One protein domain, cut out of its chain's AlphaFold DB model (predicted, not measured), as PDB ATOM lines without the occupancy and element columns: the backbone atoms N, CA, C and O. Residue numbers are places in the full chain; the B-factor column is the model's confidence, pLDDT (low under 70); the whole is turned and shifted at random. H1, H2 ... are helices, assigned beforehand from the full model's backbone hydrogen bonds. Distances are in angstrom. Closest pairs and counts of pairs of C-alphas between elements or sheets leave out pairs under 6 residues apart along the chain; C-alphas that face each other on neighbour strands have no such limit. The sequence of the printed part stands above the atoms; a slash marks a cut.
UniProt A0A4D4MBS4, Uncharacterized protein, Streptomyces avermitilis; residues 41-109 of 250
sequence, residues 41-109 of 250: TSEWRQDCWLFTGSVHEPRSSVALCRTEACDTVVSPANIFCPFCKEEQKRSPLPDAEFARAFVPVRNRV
ATOM      1  N   THR A  41     147.471  51.277  59.987       76.19
ATOM      2  CA  THR A  41     146.518  52.278  59.471       76.19
ATOM      3  C   THR A  41     146.679  52.550  57.975       76.19
ATOM      4  O   THR A  41     145.687  52.811  57.305       76.19
ATOM      5  N   SER A  42     147.891  52.406  57.430       78.75
ATOM      6  CA  SER A  42     148.176  52.537  55.994       78.75
ATOM      7  C   SER A  42     147.551  51.440  55.128       78.75
ATOM      8  O   SER A  42     147.409  51.626  53.923       78.75
ATOM      9  N   GLU A  43     147.185  50.295  55.708       82.31
ATOM     10  CA  GLU A  43     146.502  49.215  54.987       82.31
ATOM     11  C   GLU A  43     144.988  49.420  54.933       82.31
ATOM     12  O   GLU A  43     144.297  48.753  54.166       82.31
ATOM     13  N   TRP A  44     144.446  50.358  55.712       84.88
ATOM     14  CA  TRP A  44     143.060  50.772  55.572       84.88
ATOM     15  C   TRP A  44     142.927  51.819  54.466       84.88
ATOM     16  O   TRP A  44     143.411  52.944  54.575       84.88
ATOM     17  N   ARG A  45     142.206  51.463  53.405       81.94
ATOM     18  CA  ARG A  45     141.842  52.370  52.322       81.94
ATOM     19  C   ARG A  45     140.437  52.909  52.526       81.94
ATOM     20  O   ARG A  45     139.445  52.261  52.187       81.94
ATOM     21  N   GLN A  46     140.359  54.117  53.073       81.31
ATOM     22  CA  GLN A  46     139.094  54.794  53.364       81.31
ATOM     23  C   GLN A  46     138.286  55.130  52.101       81.31
ATOM     24  O   GLN A  46     137.061  55.129  52.144       81.31
ATOM     25  N   ASP A  47     138.946  55.381  50.972       79.25
ATOM     26  CA  ASP A  47     138.304  55.732  49.701       79.25
ATOM     27  C   ASP A  47     137.446  54.594  49.132       79.25
ATOM     28  O   ASP A  47     136.414  54.833  48.508       79.25
ATOM     29  N   CYS A  48     137.842  53.346  49.387       78.00
ATOM     30  CA  CYS A  48     137.120  52.160  48.936       78.00
ATOM     31  C   CYS A  48     136.568  51.295  50.075       78.00
ATOM     32  O   CYS A  48     135.905  50.298  49.793       78.00
ATOM     33  N   TRP A  49     136.784  51.698  51.333       81.06
ATOM     34  CA  TRP A  49     136.373  50.981  52.545       81.06
ATOM     35  C   TRP A  49     136.926  49.549  52.586       81.06
ATOM     36  O   TRP A  49     136.239  48.604  52.983       81.06
ATOM     37  N   LEU A  50     138.172  49.377  52.134       81.81
ATOM     38  CA  LEU A  50     138.839  48.079  52.045       81.81
ATOM     39  C   LEU A  50     140.118  48.055  52.872       81.81
ATOM     40  O   LEU A  50     140.853  49.034  52.952       81.81
ATOM     41  N   PHE A  51     140.417  46.880  53.416       80.25
ATOM     42  CA  PHE A  51     141.738  46.574  53.939       80.25
ATOM     43  C   PHE A  51     142.600  45.981  52.818       80.25
ATOM     44  O   PHE A  51     142.242  44.954  52.234       80.25
ATOM     45  N   THR A  52     143.722  46.619  52.501       78.81
ATOM     46  CA  THR A  52     144.691  46.160  51.505       78.81
ATOM     47  C   THR A  52     145.887  45.530  52.200       78.81
ATOM     48  O   THR A  52     146.845  46.215  52.544       78.81
ATOM     49  N   GLY A  53     145.826  44.215  52.403       78.19
ATOM     50  CA  GLY A  53     146.960  43.447  52.914       78.19
ATOM     51  C   GLY A  53     147.994  43.163  51.821       78.19
ATOM     52  O   GLY A  53     147.636  42.874  50.679       78.19
ATOM     53  N   SER A  54     149.277  43.214  52.180       80.00
ATOM     54  CA  SER A  54     150.383  42.772  51.322       80.00
ATOM     55  C   SER A  54     150.652  41.275  51.499       80.00
ATOM     56  O   SER A  54     150.631  40.778  52.624       80.00
ATOM     57  N   VAL A  55     150.968  40.569  50.406       81.94
ATOM     58  CA  VAL A  55     151.407  39.156  50.441       81.94
ATOM     59  C   VAL A  55     152.801  38.973  51.047       81.94
ATOM     60  O   VAL A  55     153.172  37.857  51.399       81.94
ATOM     61  N   HIS A  56     153.574  40.055  51.159       80.56
ATOM     62  CA  HIS A  56     154.910  40.051  51.758       80.56
ATOM     63  C   HIS A  56     154.892  40.413  53.246       80.56
ATOM     64  O   HIS A  56     155.931  40.353  53.894       80.56
ATOM     65  N   GLU A  57     153.732  40.788  53.787       81.94
ATOM     66  CA  GLU A  57     153.588  41.170  55.186       81.94
ATOM     67  C   GLU A  57     153.155  39.951  56.022       81.94
ATOM     68  O   GLU A  57     152.040  39.456  55.830       81.94
ATOM     69  N   PRO A  58     153.987  39.457  56.964       75.00
ATOM     70  CA  PRO A  58     153.717  38.227  57.716       75.00
ATOM     71  C   PRO A  58     152.410  38.227  58.517       75.00
ATOM     72  O   PRO A  58     151.883  37.161  58.832       75.00
ATOM     73  N   ARG A  59     151.881  39.408  58.870       74.81
ATOM     74  CA  ARG A  59     150.604  39.551  59.593       74.81
ATOM     75  C   ARG A  59     149.374  39.501  58.682       74.81
ATOM     76  O   ARG A  59     148.247  39.509  59.175       74.81
ATOM     77  N   SER A  60     149.554  39.488  57.363       77.69
ATOM     78  CA  SER A  60     148.462  39.292  56.411       77.69
ATOM     79  C   SER A  60     148.088  37.811  56.341       77.69
ATOM     80  O   SER A  60     148.942  36.939  56.246       77.69
ATOM     81  N   SER A  61     146.791  37.502  56.335       80.38
ATOM     82  CA  SER A  61     146.296  36.119  56.221       80.38
ATOM     83  C   SER A  61     146.403  35.535  54.805       80.38
ATOM     84  O   SER A  61     145.928  34.429  54.553       80.38
ATOM     85  N   VAL A  62     147.004  36.275  53.877       84.19
ATOM     86  CA  VAL A  62     147.163  35.903  52.474       84.19
ATOM     87  C   VAL A  62     148.632  35.657  52.162       84.19
ATOM     88  O   VAL A  62     149.508  36.354  52.661       84.19
ATOM     89  N   ALA A  63     148.894  34.684  51.303       87.56
ATOM     90  CA  ALA A  63     150.222  34.348  50.817       87.56
ATOM     91  C   ALA A  63     150.167  34.057  49.317       87.56
ATOM     92  O   ALA A  63     149.088  33.907  48.743       87.56
ATOM     93  N   LEU A  64     151.324  33.941  48.673       91.62
ATOM     94  CA  LEU A  64     151.400  33.408  47.317       91.62
ATOM     95  C   LEU A  64     151.377  31.878  47.332       91.62
ATOM     96  O   LEU A  64     151.719  31.231  48.327       91.62
ATOM     97  N   CYS A  65     150.933  31.306  46.216       93.81
ATOM     98  CA  CYS A  65     151.018  29.881  45.951       93.81
ATOM     99  C   CYS A  65     152.457  29.395  46.160       93.81
ATOM    100  O   CYS A  65     153.407  30.059  45.764       93.81
ATOM    101  N   ARG A  66     152.609  28.203  46.740       95.06
ATOM    102  CA  ARG A  66     153.920  27.596  47.011       95.06
ATOM    103  C   ARG A  66     154.794  27.428  45.760       95.06
ATOM    104  O   ARG A  66     156.010  27.437  45.878       95.06
ATOM    105  N   THR A  67     154.190  27.238  44.587       96.62
ATOM    106  CA  THR A  67     154.912  27.189  43.305       96.62
ATOM    107  C   THR A  67     155.534  28.549  42.982       96.62
ATOM    108  O   THR A  67     154.795  29.517  42.828       96.62
ATOM    109  N   GLU A  68     156.854  28.610  42.808       94.62
ATOM    110  CA  GLU A  68     157.615  29.864  42.660       94.62
ATOM    111  C   GLU A  68     157.192  30.675  41.428       94.62
ATOM    112  O   GLU A  68     157.030  31.891  41.499       94.62
ATOM    113  N   ALA A  69     156.903  30.001  40.313       93.88
ATOM    114  CA  ALA A  69     156.408  30.627  39.086       93.88
ATOM    115  C   ALA A  69     154.900  30.982  39.122       93.88
ATOM    116  O   ALA A  69     154.311  31.308  38.091       93.88
ATOM    117  N   CYS A  70     154.229  30.865  40.275       91.50
ATOM    118  CA  CYS A  70     152.784  31.040  40.415       91.50
ATOM    119  C   CYS A  70     152.435  32.226  41.325       91.50
ATOM    120  O   CYS A  70     152.525  32.160  42.544       91.50
ATOM    121  N   ASP A  71     151.879  33.271  40.726       89.62
ATOM    122  CA  ASP A  71     151.398  34.494  41.386       89.62
ATOM    123  C   ASP A  71     150.014  34.380  42.063       89.62
ATOM    124  O   ASP A  71     149.445  35.377  42.510       89.62
ATOM    125  N   THR A  72     149.412  33.185  42.116       88.00
ATOM    126  CA  THR A  72     148.059  33.049  42.679       88.00
ATOM    127  C   THR A  72     148.090  33.281  44.184       88.00
ATOM    128  O   THR A  72     148.771  32.553  44.902       88.00
ATOM    129  N   VAL A  73     147.277  34.220  44.668       88.88
ATOM    130  CA  VAL A  73     147.069  34.444  46.103       88.88
ATOM    131  C   VAL A  73     146.260  33.293  46.714       88.88
ATOM    132  O   VAL A  73     145.207  32.907  46.199       88.88
ATOM    133  N   VAL A  74     146.746  32.752  47.827       88.62
ATOM    134  CA  VAL A  74     146.181  31.634  48.587       88.62
ATOM    135  C   VAL A  74     146.135  31.957  50.084       88.62
ATOM    136  O   VAL A  74     146.747  32.910  50.558       88.62
ATOM    137  N   SER A  75     145.385  31.157  50.836       83.38
ATOM    138  CA  SER A  75     145.343  31.193  52.301       83.38
ATOM    139  C   SER A  75     145.001  29.789  52.807       83.38
ATOM    140  O   SER A  75     143.999  29.240  52.332       83.38
ATOM    141  N   PRO A  76     145.744  29.205  53.771       83.38
ATOM    142  CA  PRO A  76     146.923  29.738  54.485       83.38
ATOM    143  C   PRO A  76     148.230  29.745  53.660       83.38
ATOM    144  O   PRO A  76     148.238  29.349  52.499       83.38
ATOM    145  N   ALA A  77     149.339  30.208  54.254       81.00
ATOM    146  CA  ALA A  77     150.665  30.238  53.628       81.00
ATOM    147  C   ALA A  77     151.244  28.844  53.320       81.00
ATOM    148  O   ALA A  77     150.867  27.852  53.940       81.00
ATOM    149  N   ASN A  78     152.199  28.792  52.379       83.19
ATOM    150  CA  ASN A  78     152.920  27.577  51.961       83.19
ATOM    151  C   ASN A  78     152.020  26.457  51.394       83.19
ATOM    152  O   ASN A  78     152.336  25.270  51.498       83.19
ATOM    153  N   ILE A  79     150.899  26.820  50.765       91.75
ATOM    154  CA  ILE A  79     150.013  25.873  50.079       91.75
ATOM    155  C   ILE A  79     150.026  26.094  48.568       91.75
ATOM    156  O   ILE A  79     150.279  27.192  48.074       91.75
ATOM    157  N   PHE A  80     149.696  25.048  47.820       95.00
ATOM    158  CA  PHE A  80     149.423  25.173  46.394       95.00
ATOM    159  C   PHE A  80     148.026  25.757  46.158       95.00
ATOM    160  O   PHE A  80     147.070  25.409  46.855       95.00
ATOM    161  N   CYS A  81     147.881  26.593  45.130       93.62
ATOM    162  CA  CYS A  81     146.560  26.953  44.625       93.62
ATOM    163  C   CYS A  81     145.858  25.712  44.035       93.62
ATOM    164  O   CYS A  81     146.534  24.737  43.700       93.62
ATOM    165  N   PRO A  82     144.524  25.719  43.848       91.81
ATOM    166  CA  PRO A  82     143.802  24.539  43.364       91.81
ATOM    167  C   PRO A  82     144.341  23.965  42.046       91.81
ATOM    168  O   PRO A  82     144.360  22.751  41.876       91.81
ATOM    169  N   PHE A  83     144.815  24.826  41.139       92.00
ATOM    170  CA  PHE A  83     145.420  24.403  39.874       92.00
ATOM    171  C   PHE A  83     146.767  23.704  40.091       92.00
ATOM    172  O   PHE A  83     146.917  22.539  39.739       92.00
ATOM    173  N   CYS A  84     147.726  24.382  40.730       94.75
ATOM    174  CA  CYS A  84     149.045  23.809  41.009       94.75
ATOM    175  C   CYS A  84     148.950  22.562  41.894       94.75
ATOM    176  O   CYS A  84     149.761  21.657  41.749       94.75
ATOM    177  N   LYS A  85     147.951  22.483  42.784       95.56
ATOM    178  CA  LYS A  85     147.733  21.301  43.616       95.56
ATOM    179  C   LYS A  85     147.322  20.093  42.784       95.56
ATOM    180  O   LYS A  85     147.738  18.985  43.093       95.56
ATOM    181  N   GLU A  86     146.493  20.294  41.769       94.69
ATOM    182  CA  GLU A  86     146.058  19.207  40.899       94.69
ATOM    183  C   GLU A  86     147.196  18.715  39.998       94.69
ATOM    184  O   GLU A  86     147.380  17.513  39.849       94.69
ATOM    185  N   GLU A  87     148.017  19.629  39.486       95.50
ATOM    186  CA  GLU A  87     149.213  19.276  38.713       95.50
ATOM    187  C   GLU A  87     150.283  18.594  39.581       95.50
ATOM    188  O   GLU A  87     150.869  17.598  39.164       95.50
ATOM    189  N   GLN A  88     150.468  19.034  40.832       96.38
ATOM    190  CA  GLN A  88     151.360  18.373  41.790       96.38
ATOM    191  C   GLN A  88     150.947  16.917  42.038       96.38
ATOM    192  O   GLN A  88     151.811  16.051  42.065       96.38
ATOM    193  N   LYS A  89     149.646  16.620  42.169       95.88
ATOM    194  CA  LYS A  89     149.170  15.236  42.368       95.88
ATOM    195  C   LYS A  89     149.487  14.311  41.192       95.88
ATOM    196  O   LYS A  89     149.540  13.101  41.376       95.88
ATOM    197  N   ARG A  90     149.615  14.868  39.985       95.62
ATOM    198  CA  ARG A  90     149.950  14.126  38.760       95.62
ATOM    199  C   ARG A  90     151.454  13.984  38.568       95.62
ATOM    200  O   ARG A  90     151.891  13.153  37.779       95.62
ATOM    201  N   SER A  91     152.235  14.812  39.254       95.12
ATOM    202  CA  SER A  91     153.684  14.790  39.189       95.12
ATOM    203  C   SER A  91     154.247  13.686  40.088       95.12
ATOM    204  O   SER A  91     153.766  13.506  41.206       95.12
ATOM    205  N   PRO A  92     155.299  12.974  39.654       95.38
ATOM    206  CA  PRO A  92     156.055  12.089  40.534       95.38
ATOM    207  C   PRO A  92     157.011  12.853  41.470       95.38
ATOM    208  O   PRO A  92     157.642  12.239  42.326       95.38
ATOM    209  N   LEU A  93     157.159  14.173  41.296       95.75
ATOM    210  CA  LEU A  93     158.102  14.979  42.066       95.75
ATOM    211  C   LEU A  93     157.577  15.273  43.482       95.75
ATOM    212  O   LEU A  93     156.395  15.591  43.651       95.75
ATOM    213  N   PRO A  94     158.452  15.277  44.502       95.69
ATOM    214  CA  PRO A  94     158.115  15.797  45.823       95.69
ATOM    215  C   PRO A  94     157.688  17.272  45.772       95.69
ATOM    216  O   PRO A  94     158.200  18.049  44.966       95.69
ATOM    217  N   ASP A  95     156.827  17.702  46.700       94.75
ATOM    218  CA  ASP A  95     156.241  19.054  46.722       94.75
ATOM    219  C   ASP A  95     157.256  20.193  46.562       94.75
ATOM    220  O   ASP A  95     156.994  21.153  45.843       94.75
ATOM    221  N   ALA A  96     158.396  20.123  47.255       95.38
ATOM    222  CA  ALA A  96     159.410  21.177  47.219       95.38
ATOM    223  C   ALA A  96     160.163  21.233  45.880       95.38
ATOM    224  O   ALA A  96     160.611  22.296  45.457       95.38
ATOM    225  N   GLU A  97     160.316  20.095  45.212       96.19
ATOM    226  CA  GLU A  97     160.938  20.023  43.893       96.19
ATOM    227  C   GLU A  97     159.949  20.454  42.810       96.19
ATOM    228  O   GLU A  97     160.272  21.315  41.995       96.19
ATOM    229  N   PHE A  98     158.702  19.980  42.895       97.44
ATOM    230  CA  PHE A  98     157.609  20.447  42.048       97.44
ATOM    231  C   PHE A  98     157.421  21.967  42.140       97.44
ATOM    232  O   PHE A  98     157.306  22.639  41.121       97.44
ATOM    233  N   ALA A  99     157.413  22.529  43.354       96.50
ATOM    234  CA  ALA A  99     157.220  23.960  43.572       96.50
ATOM    235  C   ALA A  99     158.277  24.835  42.878       96.50
ATOM    236  O   ALA A  99     157.940  25.935  42.442       96.50
ATOM    237  N   ARG A 100     159.516  24.338  42.763       96.75
ATOM    238  CA  ARG A 100     160.633  25.018  42.090       96.75
ATOM    239  C   ARG A 100     160.615  24.819  40.575       96.75
ATOM    240  O   ARG A 100     160.889  25.748  39.830       96.75
ATOM    241  N   ALA A 101     160.298  23.608  40.116       95.31
ATOM    242  CA  ALA A 101     160.430  23.237  38.707       95.31
ATOM    243  C   ALA A 101     159.179  23.526  37.858       95.31
ATOM    244  O   ALA A 101     159.280  23.715  36.647       95.31
ATOM    245  N   PHE A 102     157.985  23.524  38.457       96.12
ATOM    246  CA  PHE A 102     156.737  23.622  37.706       96.12
ATOM    247  C   PHE A 102     156.398  25.064  37.311       96.12
ATOM    248  O   PHE A 102     156.183  25.924  38.166       96.12
ATOM    249  N   VAL A 103     156.240  25.303  36.006       94.62
ATOM    250  CA  VAL A 103     155.771  26.579  35.449       94.62
ATOM    251  C   VAL A 103     154.318  26.426  34.979       94.62
ATOM    252  O   VAL A 103     154.063  25.734  33.989       94.62
ATOM    253  N   PRO A 104     153.331  27.038  35.662       90.31
ATOM    254  CA  PRO A 104     151.927  26.871  35.314       90.31
ATOM    255  C   PRO A 104     151.576  27.595  34.007       90.31
ATOM    256  O   PRO A 104     151.518  28.823  33.964       90.31
ATOM    257  N   VAL A 105     151.219  26.848  32.962       85.94
ATOM    258  CA  VAL A 105     150.632  27.419  31.738       85.94
ATOM    259  C   VAL A 105     149.125  27.574  31.933       85.94
ATOM    260  O   VAL A 105     148.360  26.610  31.879       85.94
ATOM    261  N   ARG A 106     148.670  28.803  32.205       73.50
ATOM    262  CA  ARG A 106     147.243  29.094  32.390       73.50
ATOM    263  C   ARG A 106     146.614  29.539  31.073       73.50
ATOM    264  O   ARG A 106     146.817  30.658  30.627       73.50
ATOM    265  N   ASN A 107     145.724  28.710  30.534       67.12
ATOM    266  CA  ASN A 107     144.915  29.060  29.355       67.12
ATOM    267  C   ASN A 107     143.734  29.998  29.674       67.12
ATOM    268  O   ASN A 107     142.924  30.307  28.803       67.12
ATOM    269  N   ARG A 108     143.579  30.427  30.935       63.31
ATOM    270  CA  ARG A 108     142.562  31.408  31.328       63.31
ATOM    271  C   ARG A 108     143.207  32.782  31.385       63.31
ATOM    272  O   ARG A 108     144.198  32.948  32.089       63.31
ATOM    273  N   VAL A 109     142.592  33.754  30.708       60.75
ATOM    274  CA  VAL A 109     142.916  35.178  30.864       60.75
ATOM    275  C   VAL A 109     142.953  35.492  32.360       60.75
ATOM    276  O   VAL A 109     142.014  35.145  33.086       60.75
TER     277      VAL A 109
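This is residues 41 to 109 of the 250 residues of an uncharacterized protein of Streptomyces avermitilis (UniProt A0A4D4MBS4). With little regular structure, this is a loose, drawn-out chain: two short helices, H1 and H2, are set nearly at right angles at one end, and a long looping stretch leads away to the other, where residues 45 to 50 stick out. The printed part has 69 residues, with H1 then H2 and no named strand. The class is all helix, though the named elements hold only 16 residues. The radius of gyration of the C-alphas is 14.7 A, and the flat outline spans 47 by 27 by 15 A.

H1, residues 82 to 90, and H2, residues 95 to 101, are close but not clearly touching; their closest C-alphas, Gln 88 and Phe 98, are 6.6 A apart. Their lines are about perpendicular, at 81 degrees. Every O i to N i+4 pair is within hydrogen-bond range in H1, and 2 of 3 in H2. Residues 63 to 64 pair antiparallel with 73 to 74, and 44 to 45 with 50 to 51.

H1 runs 12.9 A from C-alpha 82 at (143.802, 24.539, 43.364). H2 runs 10.0 A to C-alpha 101 at (160.430, 23.237, 38.707).

The C-alphas farthest apart, Asp 47 and Pro 92, are 48.0 A apart. The printed part has no cut, and the link from H1 to H2 is tight. Residues 107 to 109 have pLDDT under 70.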